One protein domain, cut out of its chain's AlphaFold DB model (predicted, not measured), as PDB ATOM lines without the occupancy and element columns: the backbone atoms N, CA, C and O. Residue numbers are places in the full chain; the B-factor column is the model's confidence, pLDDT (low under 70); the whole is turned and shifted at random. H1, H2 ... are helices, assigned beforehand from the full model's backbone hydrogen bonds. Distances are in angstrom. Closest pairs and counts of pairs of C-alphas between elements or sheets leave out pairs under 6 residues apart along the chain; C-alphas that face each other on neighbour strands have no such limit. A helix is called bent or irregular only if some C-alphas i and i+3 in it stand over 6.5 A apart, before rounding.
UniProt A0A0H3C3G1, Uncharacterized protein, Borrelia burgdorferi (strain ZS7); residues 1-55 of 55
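AT A GLANCE: This is residues 1 to 55 of the 55 residues of an uncharacterized protein of Borrelia burgdorferi (strain ZS7) (UniProt A0A0H3C3G1). A short helix, H1, folds back beside the first part of one very long helix, H2, in the shape of a J. Residues 35 to 55, of which 35 to 53 belong to H2, stick out as a free arm that makes most of the length. The printed part has 55 residues with two named helices, H1 and then H2, and no named strand; the class is all helix. The whole is extended, with a radius of gyration of the C-alphas of 17.2 A, and spans 56 by 17 by 10 A.

HOW THE PARTS SIT: H1, residues 2 to 10, comes first and is joined by a short link of 9 residues to H2, residues 20 to 53. The two helices run opposite ways at a shallow tilt of 13 degrees. They are close but not clearly touching, with 1 pair of C-alphas within 8 A: the closest, those of Leu 5 and Thr 27, are 7.8 A apart. Their centres are 18.9 A apart. In H1 and H2 every O i to N i+4 pair is within hydrogen-bond range.

IN THESE COORDINATES: H1 begins with C-alpha 2 at (-3.165, 1.995, 23.144) and measures 12.7 A from first to last C-alpha. H2 begins with C-alpha 20 at (-18.704, -5.998, 25.256) and ends with C-alpha 53 at (27.831, -7.455, 10.351), a length of 48.9 A. Neither helix is bent.

THE WHOLE: The two C-alphas farthest apart, those of Thr 18 and Leu 55, are 56.0 A from each other. Without residues 35 to 55, which stand free, the body has 34 residues and spans 24 by 19 by 9 A. The printed part has no cut and no long link between its helices. The mean pLDDT of the printed part is 95.9, and residue 55, the chain's last, is under 70.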
ATOM      1  N   MET A   1      -2.082   3.948  19.282       86.81
ATOM      2  CA  MET A   1      -2.982   2.776  19.355       86.81
ATOM      3  C   MET A   1      -3.512   2.573  20.769       86.81
ATOM      4  O   MET A   1      -4.670   2.874  20.981       86.81
ATOM      5  N   MET A   2      -2.687   2.204  21.758       90.56
ATOM      6  CA  MET A   2      -3.165   1.995  23.144       90.56
ATOM      7  C   MET A   2      -3.763   3.250  23.804       90.56
ATOM      8  O   MET A   2      -4.799   3.170  24.445       90.56
ATOM      9  N   GLN A   3      -3.155   4.425  23.610       94.31
ATOM     10  CA  GLN A   3      -3.737   5.684  24.100       94.31
ATOM     11  C   GLN A   3      -5.064   6.022  23.409       94.31
ATOM     12  O   GLN A   3      -5.965   6.550  24.047       94.31
ATOM     13  N   GLN A   4      -5.192   5.681  22.122       92.38
ATOM     14  CA  GLN A   4      -6.423   5.913  21.370       92.38
ATOM     15  C   GLN A   4      -7.553   5.023  21.897       92.38
ATOM     16  O   GLN A   4      -8.634   5.533  22.127       92.38
ATOM     17  N   LEU A   5      -7.273   3.754  22.217       95.25
ATOM     18  CA  LEU A   5      -8.241   2.852  22.851       95.25
ATOM     19  C   LEU A   5      -8.818   3.430  24.153       95.25
ATOM     20  O   LEU A   5     -10.018   3.338  24.389       95.25
ATOM     21  N   LEU A   6      -7.979   4.047  24.994       96.31
ATOM     22  CA  LEU A   6      -8.437   4.678  26.238       96.31
ATOM     23  C   LEU A   6      -9.373   5.864  25.964       96.31
ATOM     24  O   LEU A   6     -10.400   5.997  26.626       96.31
ATOM     25  N   LEU A   7      -9.032   6.702  24.980       97.44
ATOM     26  CA  LEU A   7      -9.863   7.837  24.568       97.44
ATOM     27  C   LEU A   7     -11.176   7.377  23.925       97.44
ATOM     28  O   LEU A   7     -12.230   7.937  24.220       97.44
ATOM     29  N   ASP A   8     -11.123   6.351  23.080       96.62
ATOM     30  CA  ASP A   8     -12.285   5.784  22.402       96.62
ATOM     31  C   ASP A   8     -13.245   5.160  23.425       96.62
ATOM     32  O   ASP A   8     -14.455   5.376  23.350       96.62
ATOM     33  N   TYR A   9     -12.707   4.476  24.441       97.06
ATOM     34  CA  TYR A   9     -13.494   3.897  25.530       97.06
ATOM     35  C   TYR A   9     -14.130   4.979  26.405       97.06
ATOM     36  O   TYR A   9     -15.320   4.912  26.705       97.06
ATOM     37  N   GLN A  10     -13.364   6.011  26.774       97.88
ATOM     38  CA  GLN A  10     -13.862   7.132  27.575       97.88
ATOM     39  C   GLN A  10     -15.001   7.889  26.877       97.88
ATOM     40  O   GLN A  10     -15.942   8.323  27.538       97.88
ATOM     41  N   ASN A  11     -14.914   8.055  25.558       97.88
ATOM     42  CA  ASN A  11     -15.901   8.791  24.767       97.88
ATOM     43  C   ASN A  11     -17.019   7.894  24.203       97.88
ATOM     44  O   ASN A  11     -17.826   8.365  23.404       97.88
ATOM     45  N   ASN A  12     -17.058   6.615  24.594       96.38
ATOM     46  CA  ASN A  12     -17.975   5.596  24.084       96.38
ATOM     47  C   ASN A  12     -18.053   5.546  22.545       96.38
ATOM     48  O   ASN A  12     -19.122   5.369  21.952       96.38
ATOM     49  N   ILE A  13     -16.910   5.720  21.880       96.88
ATOM     50  CA  ILE A  13     -16.817   5.627  20.424       96.88
ATOM     51  C   ILE A  13     -17.235   4.219  20.005       96.88
ATOM     52  O   ILE A  13     -16.787   3.235  20.586       96.88
ATOM     53  N   ASN A  14     -18.111   4.114  19.004       93.62
ATOM     54  CA  ASN A  14     -18.629   2.834  18.505       93.62
ATOM     55  C   ASN A  14     -19.238   1.934  19.598       93.62
ATOM     56  O   ASN A  14     -19.224   0.712  19.470       93.62
ATOM     57  N   ASN A  15     -19.777   2.532  20.667       96.94
ATOM     58  CA  ASN A  15     -20.409   1.838  21.791       96.94
ATOM     59  C   ASN A  15     -19.481   0.912  22.598       96.94
ATOM     60  O   ASN A  15     -19.975   0.103  23.382       96.94
ATOM     61  N   ILE A  16     -18.154   1.020  22.455       97.69
ATOM     62  CA  ILE A  16     -17.214   0.082  23.094       97.69
ATOM     63  C   ILE A  16     -17.190   0.175  24.628       97.69
ATOM     64  O   ILE A  16     -16.619  -0.693  25.285       97.69
ATOM     65  N   GLN A  17     -17.783   1.213  25.223       98.00
ATOM     66  CA  GLN A  17     -17.931   1.298  26.676       98.00
ATOM     67  C   GLN A  17     -19.103   0.447  27.180       98.00
ATOM     68  O   GLN A  17     -19.063  -0.067  28.296       98.00
ATOM     69  N   THR A  18     -20.154   0.325  26.370       97.88
ATOM     70  CA  THR A  18     -21.440  -0.265  26.768       97.88
ATOM     71  C   THR A  18     -21.726  -1.620  26.124       97.88
ATOM     72  O   THR A  18     -22.572  -2.354  26.623       97.88
ATOM     73  N   ASP A  19     -21.044  -1.953  25.029       98.25
ATOM     74  CA  ASP A  19     -21.172  -3.217  24.306       98.25
ATOM     75  C   ASP A  19     -19.848  -3.993  24.368       98.25
ATOM     76  O   ASP A  19     -18.837  -3.606  23.774       98.25
ATOM     77  N   GLU A  20     -19.861  -5.114  25.093       97.56
ATOM     78  CA  GLU A  20     -18.704  -5.998  25.256       97.56
ATOM     79  C   GLU A  20     -18.229  -6.591  23.920       97.56
ATOM     80  O   GLU A  20     -17.023  -6.717  23.692       97.56
ATOM     81  N   ASN A  21     -19.148  -6.920  23.006       98.31
ATOM     82  CA  ASN A  21     -18.781  -7.467  21.701       98.31
ATOM     83  C   ASN A  21     -18.108  -6.399  20.833       98.31
ATOM     84  O   ASN A  21     -17.129  -6.697  20.145       98.31
ATOM     85  N   ALA A  22     -18.585  -5.153  20.909       97.75
ATOM     86  CA  ALA A  22     -17.944  -4.024  20.240       97.75
ATOM     87  C   ALA A  22     -16.529  -3.779  20.792       97.75
ATOM     88  O   ALA A  22     -15.582  -3.634  20.017       97.75
ATOM     89  N   LEU A  23     -16.356  -3.810  22.121       97.62
ATOM     90  CA  LEU A  23     -15.043  -3.679  22.761       97.62
ATOM     91  C   LEU A  23     -14.080  -4.790  22.337       97.62
ATOM     92  O   LEU A  23     -12.920  -4.519  22.010       97.62
ATOM     93  N   LYS A  24     -14.558  -6.036  22.330       97.81
ATOM     94  CA  LYS A  24     -13.770  -7.197  21.923       97.81
ATOM     95  C   LYS A  24     -13.280  -7.048  20.486       97.81
ATOM     96  O   LYS A  24     -12.075  -7.110  20.262       97.81
ATOM     97  N   SER A  25     -14.186  -6.777  19.545       97.38
ATOM     98  CA  SER A  25     -13.836  -6.599  18.131       97.38
ATOM     99  C   SER A  25     -12.843  -5.450  17.936       97.38
ATOM    100  O   SER A  25     -11.849  -5.607  17.230       97.38
ATOM    101  N   HIS A  26     -13.053  -4.317  18.612       96.50
ATOM    102  CA  HIS A  26     -12.154  -3.169  18.515       96.50
ATOM    103  C   HIS A  26     -10.746  -3.474  19.061       96.50
ATOM    104  O   HIS A  26      -9.736  -3.072  18.480       96.50
ATOM    105  N   THR A  27     -10.660  -4.233  20.155       95.81
ATOM    106  CA  THR A  27      -9.375  -4.626  20.752       95.81
ATOM    107  C   THR A  27      -8.654  -5.681  19.904       95.81
ATOM    108  O   THR A  27      -7.431  -5.623  19.769       95.81
ATOM    109  N   GLU A  28      -9.385  -6.614  19.285       97.06
ATOM    110  CA  GLU A  28      -8.836  -7.595  18.338       97.06
ATOM    111  C   GLU A  28      -8.191  -6.911  17.122       97.06
ATOM    112  O   GLU A  28      -7.054  -7.235  16.764       97.06
ATOM    113  N   ASP A  29      -8.842  -5.893  16.554       95.75
ATOM    114  CA  ASP A  29      -8.286  -5.103  15.449       95.75
ATOM    115  C   ASP A  29      -6.989  -4.383  15.835       95.75
ATOM    116  O   ASP A  29      -6.026  -4.352  15.059       95.75
ATOM    117  N   ILE A  30      -6.926  -3.827  17.048       95.75
ATOM    118  CA  ILE A  30      -5.706  -3.205  17.575       95.75
ATOM    119  C   ILE A  30      -4.596  -4.250  17.735       95.75
ATOM    120  O   ILE A  30      -3.461  -4.005  17.320       95.75
ATOM    121  N   CYS A  31      -4.901  -5.421  18.299       95.69
ATOM    122  CA  CYS A  31      -3.940  -6.511  18.469       95.69
ATOM    123  C   CYS A  31      -3.370  -7.005  17.131       95.69
ATOM    124  O   CYS A  31      -2.159  -7.239  17.025       95.69
ATOM    125  N   ASN A  32      -4.211  -7.117  16.100       96.94
ATOM    126  CA  ASN A  32      -3.792  -7.499  14.753       96.94
ATOM    127  C   ASN A  32      -2.822  -6.472  14.160       96.94
ATOM    128  O   ASN A  32      -1.728  -6.822  13.714       96.94
ATOM    129  N   GLN A  33      -3.168  -5.187  14.239       96.38
ATOM    130  CA  GLN A  33      -2.307  -4.106  13.762       96.38
ATOM    131  C   GLN A  33      -0.964  -4.045  14.516       96.38
ATOM    132  O   GLN A  33       0.087  -3.884  13.893       96.38
ATOM    133  N   VAL A  34      -0.964  -4.225  15.845       96.50
ATOM    134  CA  VAL A  34       0.274  -4.292  16.646       96.50
ATOM    135  C   VAL A  34       1.127  -5.497  16.243       96.50
ATOM    136  O   VAL A  34       2.349  -5.375  16.145       96.50
ATOM    137  N   SER A  35       0.509  -6.649  15.969       97.56
ATOM    138  CA  SER A  35       1.227  -7.845  15.517       97.56
ATOM    139  C   SER A  35       1.925  -7.635  14.177       97.56
ATOM    140  O   SER A  35       3.090  -8.017  14.041       97.56
ATOM    141  N   GLU A  36       1.272  -6.985  13.212       98.38
ATOM    142  CA  GLU A  36       1.907  -6.644  11.934       98.38
ATOM    143  C   GLU A  36       3.060  -5.652  12.123       98.38
ATOM    144  O   GLU A  36       4.165  -5.888  11.632       98.38
ATOM    145  N   LYS A  37       2.877  -4.615  12.950       97.88
ATOM    146  CA  LYS A  37       3.969  -3.685  13.283       97.88
ATOM    147  C   LYS A  37       5.143  -4.359  13.982       97.88
ATOM    148  O   LYS A  37       6.291  -3.993  13.735       97.88
ATOM    149  N   ARG A  38       4.894  -5.385  14.798       98.31
ATOM    150  CA  ARG A  38       5.961  -6.189  15.404       98.31
ATOM    151  C   ARG A  38       6.761  -6.956  14.351       98.31
ATOM    152  O   ARG A  38       7.984  -6.992  14.442       98.31
ATOM    153  N   LYS A  39       6.096  -7.557  13.359       98.62
ATOM    154  CA  LYS A  39       6.770  -8.257  12.250       98.62
ATOM    155  C   LYS A  39       7.615  -7.292  11.418       98.62
ATOM    156  O   LYS A  39       8.760  -7.611  11.105       98.62
ATOM    157  N   GLU A  40       7.079  -6.110  11.106       98.69
ATOM    158  CA  GLU A  40       7.821  -5.047  10.411       98.69
ATOM    159  C   GLU A  40       9.076  -4.630  11.199       98.69
ATOM    160  O   GLU A  40      10.168  -4.569  10.635       98.69
ATOM    161  N   ALA A  41       8.943  -4.400  12.509       98.69
ATOM    162  CA  ALA A  41      10.061  -4.018  13.370       98.69
ATOM    163  C   ALA A  41      11.135  -5.113  13.468       98.69
ATOM    164  O   ALA A  41      12.326  -4.813  13.435       98.69
ATOM    165  N   GLU A  42      10.731  -6.383  13.551       98.75
ATOM    166  CA  GLU A  42      11.657  -7.518  13.578       98.75
ATOM    167  C   GLU A  42      12.460  -7.619  12.275       98.75
ATOM    168  O   GLU A  42      13.673  -7.835  12.307       98.75
ATOM    169  N   LYS A  43      11.806  -7.393  11.129       98.62
ATOM    170  CA  LYS A  43      12.483  -7.333   9.831       98.62
ATOM    171  C   LYS A  43      13.504  -6.194   9.791       98.62
ATOM    172  O   LYS A  43      14.665  -6.445   9.493       98.62
ATOM    173  N   LEU A  44      13.099  -4.980  10.170       98.69
ATOM    174  CA  LEU A  44      13.991  -3.815  10.210       98.69
ATOM    175  C   LEU A  44      15.198  -4.044  11.124       98.69
ATOM    176  O   LEU A  44      16.322  -3.704  10.764       98.69
ATOM    177  N   LYS A  45      14.982  -4.650  12.295       98.38
ATOM    178  CA  LYS A  45      16.055  -5.021  13.219       98.38
ATOM    179  C   LYS A  45      17.075  -5.936  12.534       98.38
ATOM    180  O   LYS A  45      18.274  -5.683  12.617       98.38
ATOM    181  N   ASN A  46      16.607  -6.981  11.853       98.12
ATOM    182  CA  ASN A  46      17.478  -7.933  11.164       98.12
ATOM    183  C   ASN A  46      18.220  -7.293   9.982       98.12
ATOM    184  O   ASN A  46      19.410  -7.563   9.802       98.12
ATOM    185  N   ASP A  47      17.558  -6.415   9.228       98.12
ATOM    186  CA  ASP A  47      18.182  -5.649   8.145       98.12
ATOM    187  C   ASP A  47      19.329  -4.772   8.689       98.12
ATOM    188  O   ASP A  47      20.441  -4.808   8.162       98.12
ATOM    189  N   ILE A  48      19.107  -4.061   9.804       98.06
ATOM    190  CA  ILE A  48      20.136  -3.248  10.477       98.06
ATOM    191  C   ILE A  48      21.320  -4.114  10.922       98.06
ATOM    192  O   ILE A  48      22.467  -3.781  10.627       98.06
ATOM    193  N   TYR A  49      21.064  -5.237  11.603       97.38
ATOM    194  CA  TYR A  49      22.134  -6.139  12.039       97.38
ATOM    195  C   TYR A  49      22.939  -6.699  10.869       97.38
ATOM    196  O   TYR A  49      24.156  -6.806  10.979       97.38
ATOM    197  N   SER A  50      22.278  -7.020   9.755       96.62
ATOM    198  CA  SER A  50      22.939  -7.555   8.560       96.62
ATOM    199  C   SER A  50      23.857  -6.523   7.904       96.62
ATOM    200  O   SER A  50      24.926  -6.876   7.413       96.62
ATOM    201  N   ILE A  51      23.475  -5.241   7.926       96.44
ATOM    202  CA  ILE A  51      24.336  -4.143   7.469       96.44
ATOM    203  C   ILE A  51      25.560  -4.023   8.382       96.44
ATOM    204  O   ILE A  51      26.682  -4.003   7.889       96.44
ATOM    205  N   TYR A  52      25.355  -3.989   9.703       94.38
ATOM    206  CA  TYR A  52      26.452  -3.865  10.669       94.38
ATOM    207  C   TYR A  52      27.428  -5.045  10.650       94.38
ATOM    208  O   TYR A  52      28.612  -4.832  10.870       94.38
ATOM    209  N   SER A  53      26.961  -6.273  10.413       91.06
ATOM    210  CA  SER A  53      27.831  -7.455  10.351       91.06
ATOM    211  C   SER A  53      28.588  -7.600   9.028       91.06
ATOM    212  O   SER A  53      29.493  -8.428   8.943       91.06
ATOM    213  N   SER A  54      28.213  -6.828   8.004       82.38
ATOM    214  CA  SER A  54      28.847  -6.822   6.679       82.38
ATOM    215  C   SER A  54      29.888  -5.702   6.502       82.38
ATOM    216  O   SER A  54      30.490  -5.610   5.432       82.38
ATOM    217  N   LEU A  55      30.067  -4.851   7.520       67.62
ATOM    218  CA  LEU A  55      31.045  -3.756   7.624       67.62
ATOM    219  C   LEU A  55      32.277  -4.200   8.422       67.62
ATOM    220  O   LEU A  55      33.390  -3.783   8.030       67.62
TER     221      LEU A  55